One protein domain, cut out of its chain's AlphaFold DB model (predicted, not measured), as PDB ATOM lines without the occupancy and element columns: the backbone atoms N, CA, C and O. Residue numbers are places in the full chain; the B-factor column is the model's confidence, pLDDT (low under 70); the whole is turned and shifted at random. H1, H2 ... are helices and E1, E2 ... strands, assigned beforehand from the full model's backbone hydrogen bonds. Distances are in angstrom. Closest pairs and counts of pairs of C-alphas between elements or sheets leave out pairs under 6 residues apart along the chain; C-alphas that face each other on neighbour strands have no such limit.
ATOM      1  N   GLY A  15      20.845 -22.900 103.594       87.62
ATOM      2  CA  GLY A  15      20.149 -23.961 104.312       87.62
ATOM      3  C   GLY A  15      18.647 -23.750 104.406       87.62
ATOM      4  O   GLY A  15      18.068 -22.944 103.666       87.62
ATOM      5  N   TRP A  16      18.058 -24.483 105.343       90.81
ATOM      6  CA  TRP A  16      16.652 -24.460 105.718       90.81
ATOM      7  C   TRP A  16      16.525 -24.229 107.225       90.81
ATOM      8  O   TRP A  16      17.258 -24.815 108.020       90.81
ATOM      9  N   SER A  17      15.579 -23.379 107.607       88.56
ATOM     10  CA  SER A  17      15.200 -23.128 108.998       88.56
ATOM     11  C   SER A  17      13.785 -23.657 109.202       88.56
ATOM     12  O   SER A  17      12.949 -23.496 108.316       88.56
ATOM     13  N   ASN A  18      13.518 -24.271 110.351       87.38
ATOM     14  CA  ASN A  18      12.219 -24.868 110.632       87.38
ATOM     15  C   ASN A  18      11.120 -23.786 110.707       87.38
ATOM     16  O   ASN A  18      11.237 -22.889 111.545       87.38
ATOM     17  N   PRO A  19      10.070 -23.847 109.862       84.56
ATOM     18  CA  PRO A  19       8.964 -22.890 109.888       84.56
ATOM     19  C   PRO A  19       7.957 -23.182 111.008       84.56
ATOM     20  O   PRO A  19       7.117 -22.339 111.321       84.56
ATOM     21  N   HIS A  20       8.004 -24.376 111.604       82.75
ATOM     22  CA  HIS A  20       7.075 -24.776 112.648       82.75
ATOM     23  C   HIS A  20       7.460 -24.195 114.014       82.75
ATOM     24  O   HIS A  20       8.645 -24.004 114.306       82.75
ATOM     25  N   PRO A  21       6.471 -23.963 114.897       77.38
ATOM     26  CA  PRO A  21       6.751 -23.503 116.245       77.38
ATOM     27  C   PRO A  21       7.630 -24.512 117.008       77.38
ATOM     28  O   PRO A  21       7.465 -25.724 116.847       77.38
ATOM     29  N   PRO A  22       8.524 -24.041 117.898       71.19
ATOM     30  CA  PRO A  22       9.520 -24.876 118.581       71.19
ATOM     31  C   PRO A  22       8.925 -25.927 119.533       71.19
ATOM     32  O   PRO A  22       9.657 -26.787 120.018       71.19
ATOM     33  N   ALA A  23       7.618 -25.853 119.801       70.38
ATOM     34  CA  ALA A  23       6.862 -26.814 120.599       70.38
ATOM     35  C   ALA A  23       6.466 -28.083 119.820       70.38
ATOM     36  O   ALA A  23       6.059 -29.068 120.433       70.38
ATOM     37  N   VAL A  24       6.559 -28.069 118.484       79.50
ATOM     38  CA  VAL A  24       6.213 -29.232 117.661       79.50
ATOM     39  C   VAL A  24       7.362 -30.246 117.729       79.50
ATOM     40  O   VAL A  24       8.499 -29.893 117.395       79.50
ATOM     41  N   PRO A  25       7.101 -31.496 118.157       81.94
ATOM     42  CA  PRO A  25       8.130 -32.523 118.223       81.94
ATOM     43  C   PRO A  25       8.662 -32.858 116.828       81.94
ATOM     44  O   PRO A  25       7.950 -32.754 115.824       81.94
ATOM     45  N   TRP A  26       9.918 -33.299 116.782       84.75
ATOM     46  CA  TRP A  26      10.547 -33.808 115.573       84.75
ATOM     47  C   TRP A  26       9.708 -34.915 114.933       84.75
ATOM     48  O   TRP A  26       9.268 -35.863 115.587       84.75
ATOM     49  N   ARG A  27       9.524 -34.788 113.623       86.94
ATOM     50  CA  ARG A  27       8.781 -35.700 112.763       86.94
ATOM     51  C   ARG A  27       9.624 -35.960 111.526       86.94
ATOM     52  O   ARG A  27      10.295 -35.049 111.041       86.94
ATOM     53  N   ARG A  28       9.630 -37.201 111.043       88.69
ATOM     54  CA  ARG A  28      10.487 -37.599 109.919       88.69
ATOM     55  C   ARG A  28      10.146 -36.798 108.660       88.69
ATOM     56  O   ARG A  28      11.047 -36.375 107.944       88.69
ATOM     57  N   GLU A  29       8.865 -36.521 108.472       90.19
ATOM     58  CA  GLU A  29       8.295 -35.783 107.346       90.19
ATOM     59  C   GLU A  29       8.865 -34.358 107.265       90.19
ATOM     60  O   GLU A  29       9.187 -33.874 106.185       90.19
ATOM     61  N   VAL A  30       9.094 -33.716 108.418       89.00
ATOM     62  CA  VAL A  30       9.708 -32.378 108.499       89.00
ATOM     63  C   VAL A  30      11.166 -32.417 108.033       89.00
ATOM     64  O   VAL A  30      11.651 -31.487 107.393       89.00
ATOM     65  N   GLY A  31      11.880 -33.504 108.332       89.12
ATOM     66  CA  GLY A  31      13.237 -33.715 107.831       89.12
ATOM     67  C   GLY A  31      13.287 -33.932 106.323       89.12
ATOM     68  O   GLY A  31      14.172 -33.396 105.657       89.12
ATOM     69  N   GLU A  32      12.336 -34.686 105.781       92.25
ATOM     70  CA  GLU A  32      12.213 -34.920 104.340       92.25
ATOM     71  C   GLU A  32      11.879 -33.617 103.594       92.25
ATOM     72  O   GLU A  32      12.531 -33.294 102.597       92.25
ATOM     73  N   GLU A  33      10.964 -32.805 104.132       91.88
ATOM     74  CA  GLU A  33      10.650 -31.465 103.622       91.88
ATOM     75  C   GLU A  33      11.872 -30.533 103.648       91.88
ATOM     76  O   GLU A  33      12.156 -29.831 102.670       91.88
ATOM     77  N   ALA A  34      12.630 -30.545 104.748       91.50
ATOM     78  CA  ALA A  34      13.835 -29.738 104.892       91.50
ATOM     79  C   ALA A  34      14.874 -30.079 103.817       91.50
ATOM     80  O   ALA A  34      15.383 -29.184 103.135       91.50
ATOM     81  N   VAL A  35      15.157 -31.370 103.619       92.62
ATOM     82  CA  VAL A  35      16.097 -31.838 102.590       92.62
ATOM     83  C   VAL A  35      15.599 -31.465 101.195       92.62
ATOM     84  O   VAL A  35      16.363 -30.890 100.415       92.62
ATOM     85  N   ALA A  36      14.321 -31.703 100.890       92.88
ATOM     86  CA  ALA A  36      13.731 -31.347  99.601       92.88
ATOM     87  C   ALA A  36      13.851 -29.841  99.309       92.88
ATOM     88  O   ALA A  36      14.230 -29.447  98.204       92.88
ATOM     89  N   THR A  37      13.612 -28.995 100.313       92.19
ATOM     90  CA  THR A  37      13.709 -27.534 100.189       92.19
ATOM     91  C   THR A  37      15.145 -27.074  99.944       92.19
ATOM     92  O   THR A  37      15.389 -26.234  99.069       92.19
ATOM     93  N   VAL A  38      16.118 -27.639 100.669       92.25
ATOM     94  CA  VAL A  38      17.545 -27.339 100.466       92.25
ATOM     95  C   VAL A  38      17.984 -27.739  99.058       92.25
ATOM     96  O   VAL A  38      18.582 -26.926  98.351       92.25
ATOM     97  N   VAL A  39      17.639 -28.950  98.613       93.19
ATOM     98  CA  VAL A  39      17.999 -29.456  97.279       93.19
ATOM     99  C   VAL A  39      17.340 -28.626  96.175       93.19
ATOM    100  O   VAL A  39      18.011 -28.227  95.225       93.19
ATOM    101  N   ALA A  40      16.056 -28.283  96.308       92.38
ATOM    102  CA  ALA A  40      15.361 -27.424  95.351       92.38
ATOM    103  C   ALA A  40      16.012 -26.035  95.248       92.38
ATOM    104  O   ALA A  40      16.183 -25.503  94.146       92.38
ATOM    105  N   ARG A  41      16.435 -25.456  96.379       90.81
ATOM    106  CA  ARG A  41      17.166 -24.182  96.406       90.81
ATOM    107  C   ARG A  41      18.523 -24.297  95.711       90.81
ATOM    108  O   ARG A  41      18.860 -23.421  94.918       90.81
ATOM    109  N   LEU A  42      19.268 -25.375  95.948       90.44
ATOM    110  CA  LEU A  42      20.539 -25.641  95.267       90.44
ATOM    111  C   LEU A  42      20.360 -25.800  93.752       90.44
ATOM    112  O   LEU A  42      21.113 -25.195  92.996       90.44
ATOM    113  N   ARG A  43      19.333 -26.532  93.299       91.12
ATOM    114  CA  ARG A  43      19.009 -26.675  91.868       91.12
ATOM    115  C   ARG A  43      18.702 -25.327  91.213       91.12
ATOM    116  O   ARG A  43      19.209 -25.051  90.131       91.12
ATOM    117  N   ARG A  44      17.939 -24.454  91.883       89.81
ATOM    118  CA  ARG A  44      17.671 -23.087  91.394       89.81
ATOM    119  C   ARG A  44      18.951 -22.257  91.281       89.81
ATOM    120  O   ARG A  44      19.131 -21.563  90.287       89.81
ATOM    121  N   LEU A  45      19.846 -22.345  92.269       86.00
ATOM    122  CA  LEU A  45      21.137 -21.649  92.231       86.00
ATOM    123  C   LEU A  45      22.039 -22.184  91.112       86.00
ATOM    124  O   LEU A  45      22.629 -21.390  90.387       86.00
ATOM    125  N   ALA A  46      22.104 -23.504  90.927       86.12
ATOM    126  CA  ALA A  46      22.835 -24.121  89.824       86.12
ATOM    127  C   ALA A  46      22.261 -23.693  88.462       86.12
ATOM    128  O   ALA A  46      23.019 -23.291  87.585       86.12
ATOM    129  N   GLY A  47      20.933 -23.670  88.304       85.06
ATOM    130  CA  GLY A  47      20.273 -23.165  87.094       85.06
ATOM    131  C   GLY A  47      20.555 -21.682  86.827       85.06
ATOM    132  O   GLY A  47      20.856 -21.300  85.699       85.06
ATOM    133  N   ALA A  48      20.555 -20.843  87.866       84.12
ATOM    134  CA  ALA A  48      20.924 -19.432  87.746       84.12
ATOM    135  C   ALA A  48      22.401 -19.238  87.351       84.12
ATOM    136  O   ALA A  48      22.737 -18.288  86.643       84.12
ATOM    137  N   LEU A  49      23.288 -20.138  87.785       80.25
ATOM    138  CA  LEU A  49      24.683 -20.165  87.343       80.25
ATOM    139  C   LEU A  49      24.819 -20.665  85.896       80.25
ATOM    140  O   LEU A  49      25.672 -20.149  85.183       80.25
ATOM    141  N   ALA A  50      23.957 -21.585  85.443       76.62
ATOM    142  CA  ALA A  50      23.912 -22.060  84.052       76.62
ATOM    143  C   ALA A  50      23.617 -20.937  83.055       76.62
ATOM    144  O   ALA A  50      24.145 -20.925  81.949       76.62
ATOM    145  N   ALA A  51      22.798 -19.968  83.467       80.44
ATOM    146  CA  ALA A  51      22.475 -18.799  82.661       80.44
ATOM    147  C   ALA A  51      23.667 -17.830  82.477       80.44
ATOM    148  O   ALA A  51      23.570 -16.878  81.703       80.44
ATOM    149  N   ARG A  52      24.802 -18.032  83.173       75.44
ATOM    150  CA  ARG A  52      26.017 -17.224  82.986       75.44
ATOM    151  C   ARG A  52      26.866 -17.773  81.835       75.44
ATOM    152  O   ARG A  52      27.157 -18.959  81.771       75.44
ATOM    153  N   ARG A  53      27.332 -16.861  80.973       57.28
ATOM    154  CA  ARG A  53      27.999 -17.121  79.678       57.28
ATOM    155  C   ARG A  53      29.322 -17.908  79.742       57.28
ATOM    156  O   ARG A  53      29.805 -18.316  78.697       57.28
ATOM    157  N   ASP A  54      29.901 -18.106  80.926       67.44
ATOM    158  CA  ASP A  54      31.108 -18.920  81.112       67.44
ATOM    159  C   ASP A  54      31.153 -19.517  82.537       67.44
ATOM    160  O   ASP A  54      31.511 -18.818  83.494       67.44
ATOM    161  N   PRO A  55      30.757 -20.790  82.720       62.59
ATOM    162  CA  PRO A  55      30.866 -21.477  84.004       62.59
ATOM    163  C   PRO A  55      32.310 -21.917  84.333       62.59
ATOM    164  O   PRO A  55      32.573 -22.369  85.452       62.59
ATOM    165  N   GLY A  56      33.260 -21.750  83.404       68.75
ATOM    166  CA  GLY A  56      34.649 -22.178  83.533       68.75
ATOM    167  C   GLY A  56      34.825 -23.697  83.645       68.75
ATOM    168  O   GLY A  56      33.884 -24.478  83.521       68.75
ATOM    169  N   GLU A  57      36.053 -24.119  83.954       67.94
ATOM    170  CA  GLU A  57      36.486 -25.527  84.069       67.94
ATOM    171  C   GLU A  57      35.669 -26.363  85.078       67.94
ATOM    172  O   GLU A  57      35.603 -27.585  84.998       67.94
ATOM    173  N   HIS A  58      34.975 -25.701  86.009       68.25
ATOM    174  CA  HIS A  58      34.182 -26.341  87.059       68.25
ATOM    175  C   HIS A  58      32.678 -26.406  86.730       68.25
ATOM    176  O   HIS A  58      31.883 -26.762  87.598       68.25
ATOM    177  N   GLY A  59      32.258 -26.087  85.502       72.50
ATOM    178  CA  GLY A  59      30.839 -26.057  85.129       72.50
ATOM    179  C   GLY A  59      30.118 -27.391  85.340       72.50
ATOM    180  O   GLY A  59      29.136 -27.451  86.076       72.50
ATOM    181  N   ALA A  60      30.640 -28.481  84.771       76.56
ATOM    182  CA  ALA A  60      30.044 -29.813  84.901       76.56
ATOM    183  C   ALA A  60      29.854 -30.277  86.367       76.56
ATOM    184  O   ALA A  60      28.737 -30.667  86.723       76.56
ATOM    185  N   PRO A  61      30.864 -30.205  87.263       83.12
ATOM    186  CA  PRO A  61      30.672 -30.602  88.657       83.12
ATOM    187  C   PRO A  61      29.720 -29.680  89.435       83.12
ATOM    188  O   PRO A  61      29.052 -30.164  90.349       83.12
ATOM    189  N   ILE A  62      29.599 -28.395  89.077       82.31
ATOM    190  CA  ILE A  62      28.632 -27.473  89.700       82.31
ATOM    191  C   ILE A  62      27.187 -27.899  89.398       82.31
ATOM    192  O   ILE A  62      26.342 -27.837  90.291       82.31
ATOM    193  N   PHE A  63      26.895 -28.387  88.189       84.00
ATOM    194  CA  PHE A  63      25.544 -28.848  87.835       84.00
ATOM    195  C   PHE A  63      25.169 -30.187  88.476       84.00
ATOM    196  O   PHE A  63      24.001 -30.406  88.781       84.00
ATOM    197  N   LEU A  64      26.147 -31.060  88.738       88.25
ATOM    198  CA  LEU A  64      25.928 -32.342  89.425       88.25
ATOM    199  C   LEU A  64      25.883 -32.210  90.956       88.25
ATOM    200  O   LEU A  64      25.460 -33.135  91.652       88.25
ATOM    201  N   MET A  65      26.328 -31.077  91.503       89.38
ATOM    202  CA  MET A  65      26.433 -30.841  92.943       89.38
ATOM    203  C   MET A  65      25.100 -30.995  93.703       89.38
ATOM    204  O   MET A  65      25.120 -31.675  94.733       89.38
ATOM    205  N   PRO A  66      23.947 -30.475  93.229       91.62
ATOM    206  CA  PRO A  66      22.675 -30.653  93.929       91.62
ATOM    207  C   PRO A  66      22.278 -32.123  94.095       91.62
ATOM    208  O   PRO A  66      21.814 -32.499  95.167       91.62
ATOM    209  N   GLU A  67      22.518 -32.964  93.084       92.19
ATOM    210  CA  GLU A  67      22.202 -34.400  93.145       92.19
ATOM    211  C   GLU A  67      23.156 -35.158  94.071       92.19
ATOM    212  O   GLU A  67      22.729 -36.003  94.857       92.19
ATOM    213  N   ARG A  68      24.450 -34.810  94.058       91.88
ATOM    214  CA  ARG A  68      25.433 -35.387  94.992       91.88
ATOM    215  C   ARG A  68      25.096 -35.050  96.445       91.88
ATOM    216  O   ARG A  68      25.209 -35.908  97.316       91.88
ATOM    217  N   ILE A  69      24.657 -33.818  96.706       90.25
ATOM    218  CA  ILE A  69      24.210 -33.406  98.041       90.25
ATOM    219  C   ILE A  69      22.895 -34.083  98.415       90.25
ATOM    220  O   ILE A  69      22.765 -34.535  99.548       90.25
ATOM    221  N   ALA A  70      21.944 -34.206  97.486       91.88
ATOM    222  CA  ALA A  70      20.696 -34.924  97.726       91.88
ATOM    223  C   ALA A  70      20.957 -36.377  98.151       91.88
ATOM    224  O   ALA A  70      20.401 -36.823  99.152       91.88
ATOM    225  N   ALA A  71      21.862 -37.078  97.459       93.06
ATOM    226  CA  ALA A  71      22.262 -38.438  97.814       93.06
ATOM    227  C   ALA A  71      22.887 -38.513  99.219       93.06
ATOM    228  O   ALA A  71      22.538 -39.398  99.999       93.06
ATOM    229  N   GLY A  72      23.756 -37.560  99.574       90.81
ATOM    230  CA  GLY A  72      24.358 -37.494 100.910       90.81
ATOM    231  C   GLY A  72      23.358 -37.165 102.026       90.81
ATOM    232  O   GLY A  72      23.475 -37.680 103.134       90.81
ATOM    233  N   LEU A  73      22.352 -36.335 101.742       90.31
ATOM    234  CA  LEU A  73      21.328 -35.936 102.712       90.31
ATOM    235  C   LEU A  73      20.160 -36.929 102.817       90.31
ATOM    236  O   LEU A  73      19.393 -36.841 103.773       90.31
ATOM    237  N   ALA A  74      20.022 -37.880 101.890       90.69
ATOM    238  CA  ALA A  74      18.871 -38.784 101.816       90.69
ATOM    239  C   ALA A  74      18.641 -39.601 103.102       90.69
ATOM    240  O   ALA A  74      17.501 -39.853 103.485       90.69
ATOM    241  N   GLN A  75      19.714 -39.990 103.798       92.19
ATOM    242  CA  GLN A  75      19.628 -40.780 105.034       92.19
ATOM    243  C   GLN A  75      19.468 -39.926 106.301       92.19
ATOM    244  O   GLN A  75      19.144 -40.455 107.366       92.19
ATOM    245  N   LEU A  76      19.664 -38.609 106.202       90.94
ATOM    246  CA  LEU A  76      19.671 -37.712 107.354       90.94
ATOM    247  C   LEU A  76      18.337 -37.718 108.127       90.94
ATOM    248  O   LEU A  76      18.391 -37.837 109.352       90.94
ATOM    249  N   PRO A  77      17.146 -37.658 107.488       91.56
ATOM    250  CA  PRO A  77      15.880 -37.670 108.224       91.56
ATOM    251  C   PRO A  77      15.679 -38.956 109.032       91.56
ATOM    252  O   PRO A  77      15.232 -38.903 110.177       91.56
ATOM    253  N   ALA A  78      16.058 -40.108 108.467       90.75
ATOM    254  CA  ALA A  78      15.960 -41.402 109.137       90.75
ATOM    255  C   ALA A  78      16.947 -41.512 110.311       90.75
ATOM    256  O   ALA A  78      16.559 -41.934 111.402       90.75
ATOM    257  N   ALA A  79      18.194 -41.072 110.118       89.88
ATOM    258  CA  ALA A  79      19.206 -41.045 111.172       89.88
ATOM    259  C   ALA A  79      18.799 -40.122 112.333       89.88
ATOM    260  O   ALA A  79      18.869 -40.515 113.497       89.88
ATOM    261  N   LEU A  80      18.296 -38.921 112.026       88.50
ATOM    262  CA  LEU A  80      17.785 -37.985 113.029       88.50
ATOM    263  C   LEU A  80      16.560 -38.542 113.753       88.50
ATOM    264  O   LEU A  80      16.461 -38.402 114.965       88.50
ATOM    265  N   HIS A  81      15.645 -39.210 113.047       88.94
ATOM    266  CA  HIS A  81      14.488 -39.848 113.673       88.94
ATOM    267  C   HIS A  81      14.890 -40.950 114.665       88.94
ATOM    268  O   HIS A  81      14.310 -41.038 115.747       88.94
ATOM    269  N   ALA A  82      15.911 -41.747 114.339       86.94
ATOM    270  CA  ALA A  82      16.452 -42.747 115.254       86.94
ATOM    271  C   ALA A  82      17.150 -42.109 116.471       86.94
ATOM    272  O   ALA A  82      16.942 -42.560 117.597       86.94
ATOM    273  N   ALA A  83      17.931 -41.045 116.265       84.94
ATOM    274  CA  ALA A  83      18.651 -40.349 117.335       84.94
ATOM    275  C   ALA A  83      17.724 -39.544 118.265       84.94
ATOM    276  O   ALA A  83      17.957 -39.466 119.468       84.94
ATOM    277  N   MET A  84      16.657 -38.963 117.715       81.12
ATOM    278  CA  MET A  84      15.684 -38.132 118.431       81.12
ATOM    279  C   MET A  84      14.452 -38.917 118.890       81.12
ATOM    280  O   MET A  84      13.397 -38.325 119.141       81.12
ATOM    281  N   ARG A  85      14.559 -40.249 118.981       74.81
ATOM    282  CA  ARG A  85      13.439 -41.107 119.365       74.81
ATOM    283  C   ARG A  85      12.875 -40.631 120.710       74.81
ATOM    284  O   ARG A  85      13.652 -40.439 121.650       74.81
ATOM    285  N   PRO A  86      11.553 -40.420 120.821       66.06
ATOM    286  CA  PRO A  86      10.959 -39.947 122.060       66.06
ATOM    287  C   PRO A  86      11.248 -40.961 123.168       66.06
ATOM    288  O   PRO A  86      10.777 -42.095 123.135       66.06
ATOM    289  N   ASN A  87      12.062 -40.551 124.136       65.56
ATOM    290  CA  ASN A  87      12.321 -41.307 125.351       65.56
ATOM    291  C   ASN A  87      11.460 -40.699 126.462       65.56
ATOM    292  O   ASN A  87      11.396 -39.478 126.585       65.56
ATOM    293  N   ALA A  88      10.833 -41.532 127.295       60.31
ATOM    294  CA  ALA A  88       9.979 -41.098 128.403       60.31
ATOM    295  C   ALA A  88      10.668 -40.107 129.369       60.31
ATOM    296  O   ALA A  88       9.987 -39.365 130.087       60.31
ATOM    297  N   VAL A  89      12.007 -40.082 129.377       59.19
ATOM    298  CA  VAL A  89      12.855 -39.224 130.220       59.19
ATOM    299  C   VAL A  89      13.217 -37.886 129.555       59.19
ATOM    300  O   VAL A  89      13.430 -36.894 130.255       59.19
ATOM    301  N   LEU A  90      13.268 -37.819 128.223       63.22
ATOM    302  CA  LEU A  90      13.730 -36.636 127.490       63.22
ATOM    303  C   LEU A  90      12.546 -35.771 127.054       63.22
ATOM    304  O   LEU A  90      11.473 -36.268 126.715       63.22
ATOM    305  N   THR A  91      12.728 -34.451 127.054       65.75
ATOM    306  CA  THR A  91      11.793 -33.562 126.356       65.75
ATOM    307  C   THR A  91      11.806 -33.857 124.860       65.75
ATOM    308  O   THR A  91      12.862 -34.215 124.335       65.75
ATOM    309  N   PRO A  92      10.667 -33.692 124.164       71.12
ATOM    310  CA  PRO A  92      10.620 -33.868 122.722       71.12
ATOM    311  C   PRO A  92      11.658 -32.961 122.062       71.12
ATOM    312  O   PRO A  92      11.708 -31.759 122.325       71.12
ATOM    313  N   PHE A  93      12.503 -33.552 121.226       76.81
ATOM    314  CA  PHE A  93      13.471 -32.799 120.449       76.81
ATOM    315  C   PHE A  93      12.754 -32.038 119.334       76.81
ATOM    316  O   PHE A  93      11.880 -32.595 118.670       76.81
ATOM    317  N   SER A  94      13.144 -30.788 119.100       80.50
ATOM    318  CA  SER A  94      12.734 -30.020 117.926       80.50
ATOM    319  C   SER A  94      13.961 -29.688 117.080       80.50
ATOM    320  O   SER A  94      14.997 -29.259 117.591       80.50
ATOM    321  N   LEU A  95      13.868 -29.917 115.768       84.31
ATOM    322  CA  LEU A  95      14.922 -29.522 114.837       84.31
ATOM    323  C   LEU A  95      14.777 -28.031 114.530       84.31
ATOM    324  O   LEU A  95      13.706 -27.588 114.123       84.31
ATOM    325  N   ARG A  96      15.848 -27.253 114.693       83.94
ATOM    326  CA  ARG A  96      15.847 -25.812 114.377       83.94
ATOM    327  C   ARG A  96      16.105 -25.519 112.903       83.94
ATOM    328  O   ARG A  96      15.536 -24.581 112.355       83.94
ATOM    329  N   GLY A  97      16.956 -26.304 112.256       87.69
ATOM    330  CA  GLY A  97      17.294 -26.120 110.852       87.69
ATOM    331  C   GLY A  97      18.438 -27.019 110.404       87.69
ATOM    332  O   GLY A  97      19.070 -27.691 111.217       87.69
ATOM    333  N   ILE A  98      18.696 -27.006 109.100       88.88
ATOM    334  CA  ILE A  98      19.794 -27.709 108.439       88.88
ATOM    335  C   ILE A  98      20.554 -26.671 107.627       88.88
ATOM    336  O   ILE A  98      19.982 -26.031 106.742       88.88
ATOM    337  N   TYR A  99      21.842 -26.509 107.913       90.06
ATOM    338  CA  TYR A  99      22.674 -25.492 107.282       90.06
ATOM    339  C   TYR A  99      23.905 -26.120 106.649       90.06
ATOM    340  O   TYR A  99      24.541 -26.999 107.226       90.06
ATOM    341  N   LEU A 100      24.229 -25.656 105.447       88.75
ATOM    342  CA  LEU A 100      25.386 -26.090 104.688       88.75
ATOM    343  C   LEU A 100      26.484 -25.044 104.839       88.75
ATOM    344  O   LEU A 100      26.269 -23.855 104.604       88.75
ATOM    345  N   SER A 101      27.669 -25.509 105.208       87.81
ATOM    346  CA  SER A 101      28.888 -24.711 105.208       87.81
ATOM    347  C   SER A 101      29.852 -25.268 104.173       87.81
ATOM    348  O   SER A 101      29.788 -26.440 103.798       87.81
ATOM    349  N   GLY A 102      30.718 -24.401 103.663       84.94
ATOM    350  CA  GLY A 102      31.709 -24.774 102.667       84.94
ATOM    351  C   GLY A 102      33.087 -24.260 103.032       84.94
ATOM    352  O   GLY A 102      33.252 -23.420 103.913       84.94
ATOM    353  N   ARG A 103      34.084 -24.735 102.296       83.88
ATOM    354  CA  ARG A 103      35.456 -24.244 102.372       83.88
ATOM    355  C   ARG A 103      35.832 -23.705 101.004       83.88
ATOM    356  O   ARG A 103      35.696 -24.420 100.013       83.88
ATOM    357  N   ALA A 104      36.266 -22.451 100.937       79.00
ATOM    358  CA  ALA A 104      36.772 -21.902  99.689       79.00
ATOM    359  C   ALA A 104      38.063 -22.641  99.318       79.00
ATOM    360  O   ALA A 104      38.995 -22.678 100.115       79.00
ATOM    361  N   LEU A 105      38.144 -23.231  98.124       68.31
ATOM    362  CA  LEU A 105      39.454 -23.643  97.621       68.31
ATOM    363  C   LEU A 105      40.321 -22.379  97.481       68.31
ATOM    364  O   LEU A 105      39.786 -21.346  97.057       68.31
ATOM    365  N   PRO A 106      41.621 -22.426  97.835       61.09
ATOM    366  CA  PRO A 106      42.526 -21.341  97.495       61.09
ATOM    367  C   PRO A 106      42.405 -21.113  95.992       61.09
ATOM    368  O   PRO A 106      42.577 -22.038  95.197       61.09
ATOM    369  N   ALA A 128      41.994 -22.137 104.408       72.19
ATOM    370  CA  ALA A 128      40.945 -21.804 103.460       72.19
ATOM    371  C   ALA A 128      39.738 -21.143 104.151       72.19
ATOM    372  O   ALA A 128      39.195 -21.682 105.118       72.19
ATOM    373  N   ALA A 129      39.297 -20.000 103.619       78.00
ATOM    374  CA  ALA A 129      38.217 -19.224 104.213       78.00
ATOM    375  C   ALA A 129      36.895 -20.027 104.252       78.00
ATOM    376  O   ALA A 129      36.492 -20.597 103.225       78.00
ATOM    377  N   PRO A 130      36.195 -20.068 105.403       81.19
ATOM    378  CA  PRO A 130      34.895 -20.718 105.506       81.19
ATOM    379  C   PRO A 130      33.829 -19.923 104.740       81.19
ATOM    380  O   PRO A 130      33.755 -18.697 104.823       81.19
ATOM    381  N   LEU A 131      32.983 -20.631 103.998       85.12
ATOM    382  CA  LEU A 131      31.863 -20.083 103.233       85.12
ATOM    383  C   LEU A 131      30.545 -20.364 103.961       85.12
ATOM    384  O   LEU A 131      30.343 -21.460 104.483       85.12
ATOM    385  N   PHE A 132      29.640 -19.381 103.948       83.12
ATOM    386  CA  PHE A 132      28.287 -19.436 104.524       83.12
ATOM    387  C   PHE A 132      28.218 -19.553 106.059       83.12
ATOM    388  O   PHE A 132      27.142 -19.733 106.625       83.12
ATOM    389  N   CYS A 133      29.352 -19.415 106.754       83.69
ATOM    390  CA  CYS A 133      29.416 -19.524 108.214       83.69
ATOM    391  C   CYS A 133      29.156 -18.200 108.941       83.69
ATOM    392  O   CYS A 133      28.599 -18.216 110.033       83.69
ATOM    393  N   ARG A 134      29.551 -17.051 108.374       84.25
ATOM    394  CA  ARG A 134      29.516 -15.768 109.099       84.25
ATOM    395  C   ARG A 134      28.106 -15.416 109.567       84.25
ATOM    396  O   ARG A 134      27.891 -15.229 110.761       84.25
ATOM    397  N   ASP A 135      27.149 -15.372 108.642       83.31
ATOM    398  CA  ASP A 135      25.787 -14.975 108.988       83.31
ATOM    399  C   ASP A 135      25.072 -16.113 109.745       83.31
ATOM    400  O   ASP A 135      24.204 -15.839 110.568       83.31
ATOM    401  N   LEU A 136      25.491 -17.378 109.566       84.56
ATOM    402  CA  LEU A 136      25.007 -18.527 110.348       84.56
ATOM    403  C   LEU A 136      25.329 -18.347 111.831       84.56
ATOM    404  O   LEU A 136      24.441 -18.429 112.677       84.56
ATOM    405  N   PHE A 137      26.592 -18.072 112.138       83.31
ATOM    406  CA  PHE A 137      27.020 -17.859 113.511       83.31
ATOM    407  C   PHE A 137      26.407 -16.589 114.088       83.31
ATOM    408  O   PHE A 137      25.800 -16.651 115.151       83.31
ATOM    409  N   ALA A 138      26.494 -15.468 113.372       83.19
ATOM    410  CA  ALA A 138      26.013 -14.186 113.871       83.19
ATOM    411  C   ALA A 138      24.499 -14.180 114.138       83.19
ATOM    412  O   ALA A 138      24.067 -13.737 115.197       83.19
ATOM    413  N   THR A 139      23.687 -14.688 113.205       80.06
ATOM    414  CA  THR A 139      22.222 -14.550 113.293       80.06
ATOM    415  C   THR A 139      21.515 -15.766 113.875       80.06
ATOM    416  O   THR A 139      20.497 -15.594 114.534       80.06
ATOM    417  N   ARG A 140      22.020 -16.987 113.643       80.00
ATOM    418  CA  ARG A 140      21.311 -18.225 114.022       80.00
ATOM    419  C   ARG A 140      21.865 -18.877 115.276       80.00
ATOM    420  O   ARG A 140      21.093 -19.354 116.091       80.00
ATOM    421  N   ILE A 141      23.186 -18.914 115.435       78.94
ATOM    422  CA  ILE A 141      23.800 -19.600 116.581       78.94
ATOM    423  C   ILE A 141      23.938 -18.635 117.761       78.94
ATOM    424  O   ILE A 141      23.458 -18.924 118.853       78.94
ATOM    425  N   PHE A 142      24.547 -17.467 117.543       78.44
ATOM    426  CA  PHE A 142      24.761 -16.466 118.589       78.44
ATOM    427  C   PHE A 142      23.576 -15.513 118.759       78.44
ATOM    428  O   PHE A 142      23.304 -15.086 119.874       78.44
ATOM    429  N   GLY A 143      22.819 -15.232 117.697       72.69
ATOM    430  CA  GLY A 143      21.584 -14.444 117.805       72.69
ATOM    431  C   GLY A 143      20.501 -15.113 118.663       72.69
ATOM    432  O   GLY A 143      19.631 -14.433 119.196       72.69
ATOM    433  N   GLU A 144      20.571 -16.436 118.835       69.75
ATOM    434  CA  GLU A 144      19.634 -17.226 119.646       69.75
ATOM    435  C   GLU A 144      20.214 -17.603 121.029       69.75
ATOM    436  O   GLU A 144      19.574 -18.324 121.806       69.75
ATOM    437  N   PHE A 145      21.415 -17.110 121.371       58.44
ATOM    438  CA  PHE A 145      22.051 -17.349 122.669       58.44
ATOM    439  C   PHE A 145      21.208 -16.695 123.776       58.44
ATOM    440  O   PHE A 145      21.063 -15.479 123.829       58.44
ATOM    441  N   GLY A 146      20.605 -17.512 124.644       58.69
ATOM    442  CA  GLY A 146      19.695 -17.052 125.705       58.69
ATOM    443  C   GLY A 146      18.235 -17.492 125.543       58.69
ATOM    444  O   GLY A 146      17.468 -17.386 126.494       58.69
ATOM    445  N   LEU A 147      17.853 -18.077 124.400       61.50
ATOM    446  CA  LEU A 147      16.535 -18.711 124.208       61.50
ATOM    447  C   LEU A 147      16.495 -20.188 124.636       61.50
ATOM    448  O   LEU A 147      15.479 -20.865 124.455       61.50
ATOM    449  N   ALA A 148      17.593 -20.707 125.192       58.88
ATOM    450  CA  ALA A 148      17.657 -22.051 125.747       58.88
ATOM    451  C   ALA A 148      16.747 -22.133 126.982       58.88
ATOM    452  O   ALA A 148      17.138 -21.788 128.095       58.88
ATOM    453  N   GLN A 149      15.500 -22.557 126.775       57.78
ATOM    454  CA  GLN A 149      14.568 -22.745 127.876       57.78
ATOM    455  C   GLN A 149      15.045 -23.913 128.746       57.78
ATOM    456  O   GLN A 149      15.324 -24.997 128.216       57.78
ATOM    457  N   PRO A 150      15.123 -23.735 130.076       58.06
ATOM    458  CA  PRO A 150      15.369 -24.851 130.966       58.06
ATOM    459  C   PRO A 150      14.246 -25.870 130.770       58.06
ATOM    460  O   PRO A 150      13.069 -25.518 130.698       58.06
TER     461      PRO A 150
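AT A GLANCE: This is residues 15 to 106 and 128 to 150 of the 347 residues of the protein "IcmF-related_N domain-containing protein" of Massilia sp. Se16.2.3 (UniProt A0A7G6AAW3). A long helical hairpin, H1 beside H2 with H3 beyond H2, has a small antiparallel ribbon, E1 and E2, over H1, and H4 beyond the ribbon; residues 144 to 150 stick out. You have 115 residues, mostly helix, four named helices and two strands in the order E1 H1 H2 H3 E2 H4. The whole is loose, radius of gyration of the C-alphas 17.0 A, spanning 56 by 28 by 23 A.

HOW THE PARTS SIT: Start at E1, residues 15 to 17, antiparallel to E2, residues 97 to 100; N 16 and O 98 are 2.8 A apart. H1, residues 28 to 50, touches H2, residues 59 to 73, in a hairpin tilted 2 degrees; closest C-alphas are Leu 42 and Pro 66, 5.6 A. H3, residues 76 to 83, touches H1 residues 28 to 32; H4, residues 134 to 141, is apart from H1. O i to N i+4 pairs are within hydrogen-bond range throughout H1, H3 and H4, and 9 of 11 in H2.

IN THESE COORDINATES: From C-alpha 28 at (10.487, -37.599, 109.919), H1 runs 33.0 A; H4 ends at C-alpha 141 at (23.800, -19.600, 116.581).

THE WHOLE: Residues 107 to 127 are cut out, gap 6.2 A. The H3 to E2 link is long. Confidence is low at 53 to 58, 86 to 91, 105 to 106 and 144 to 150.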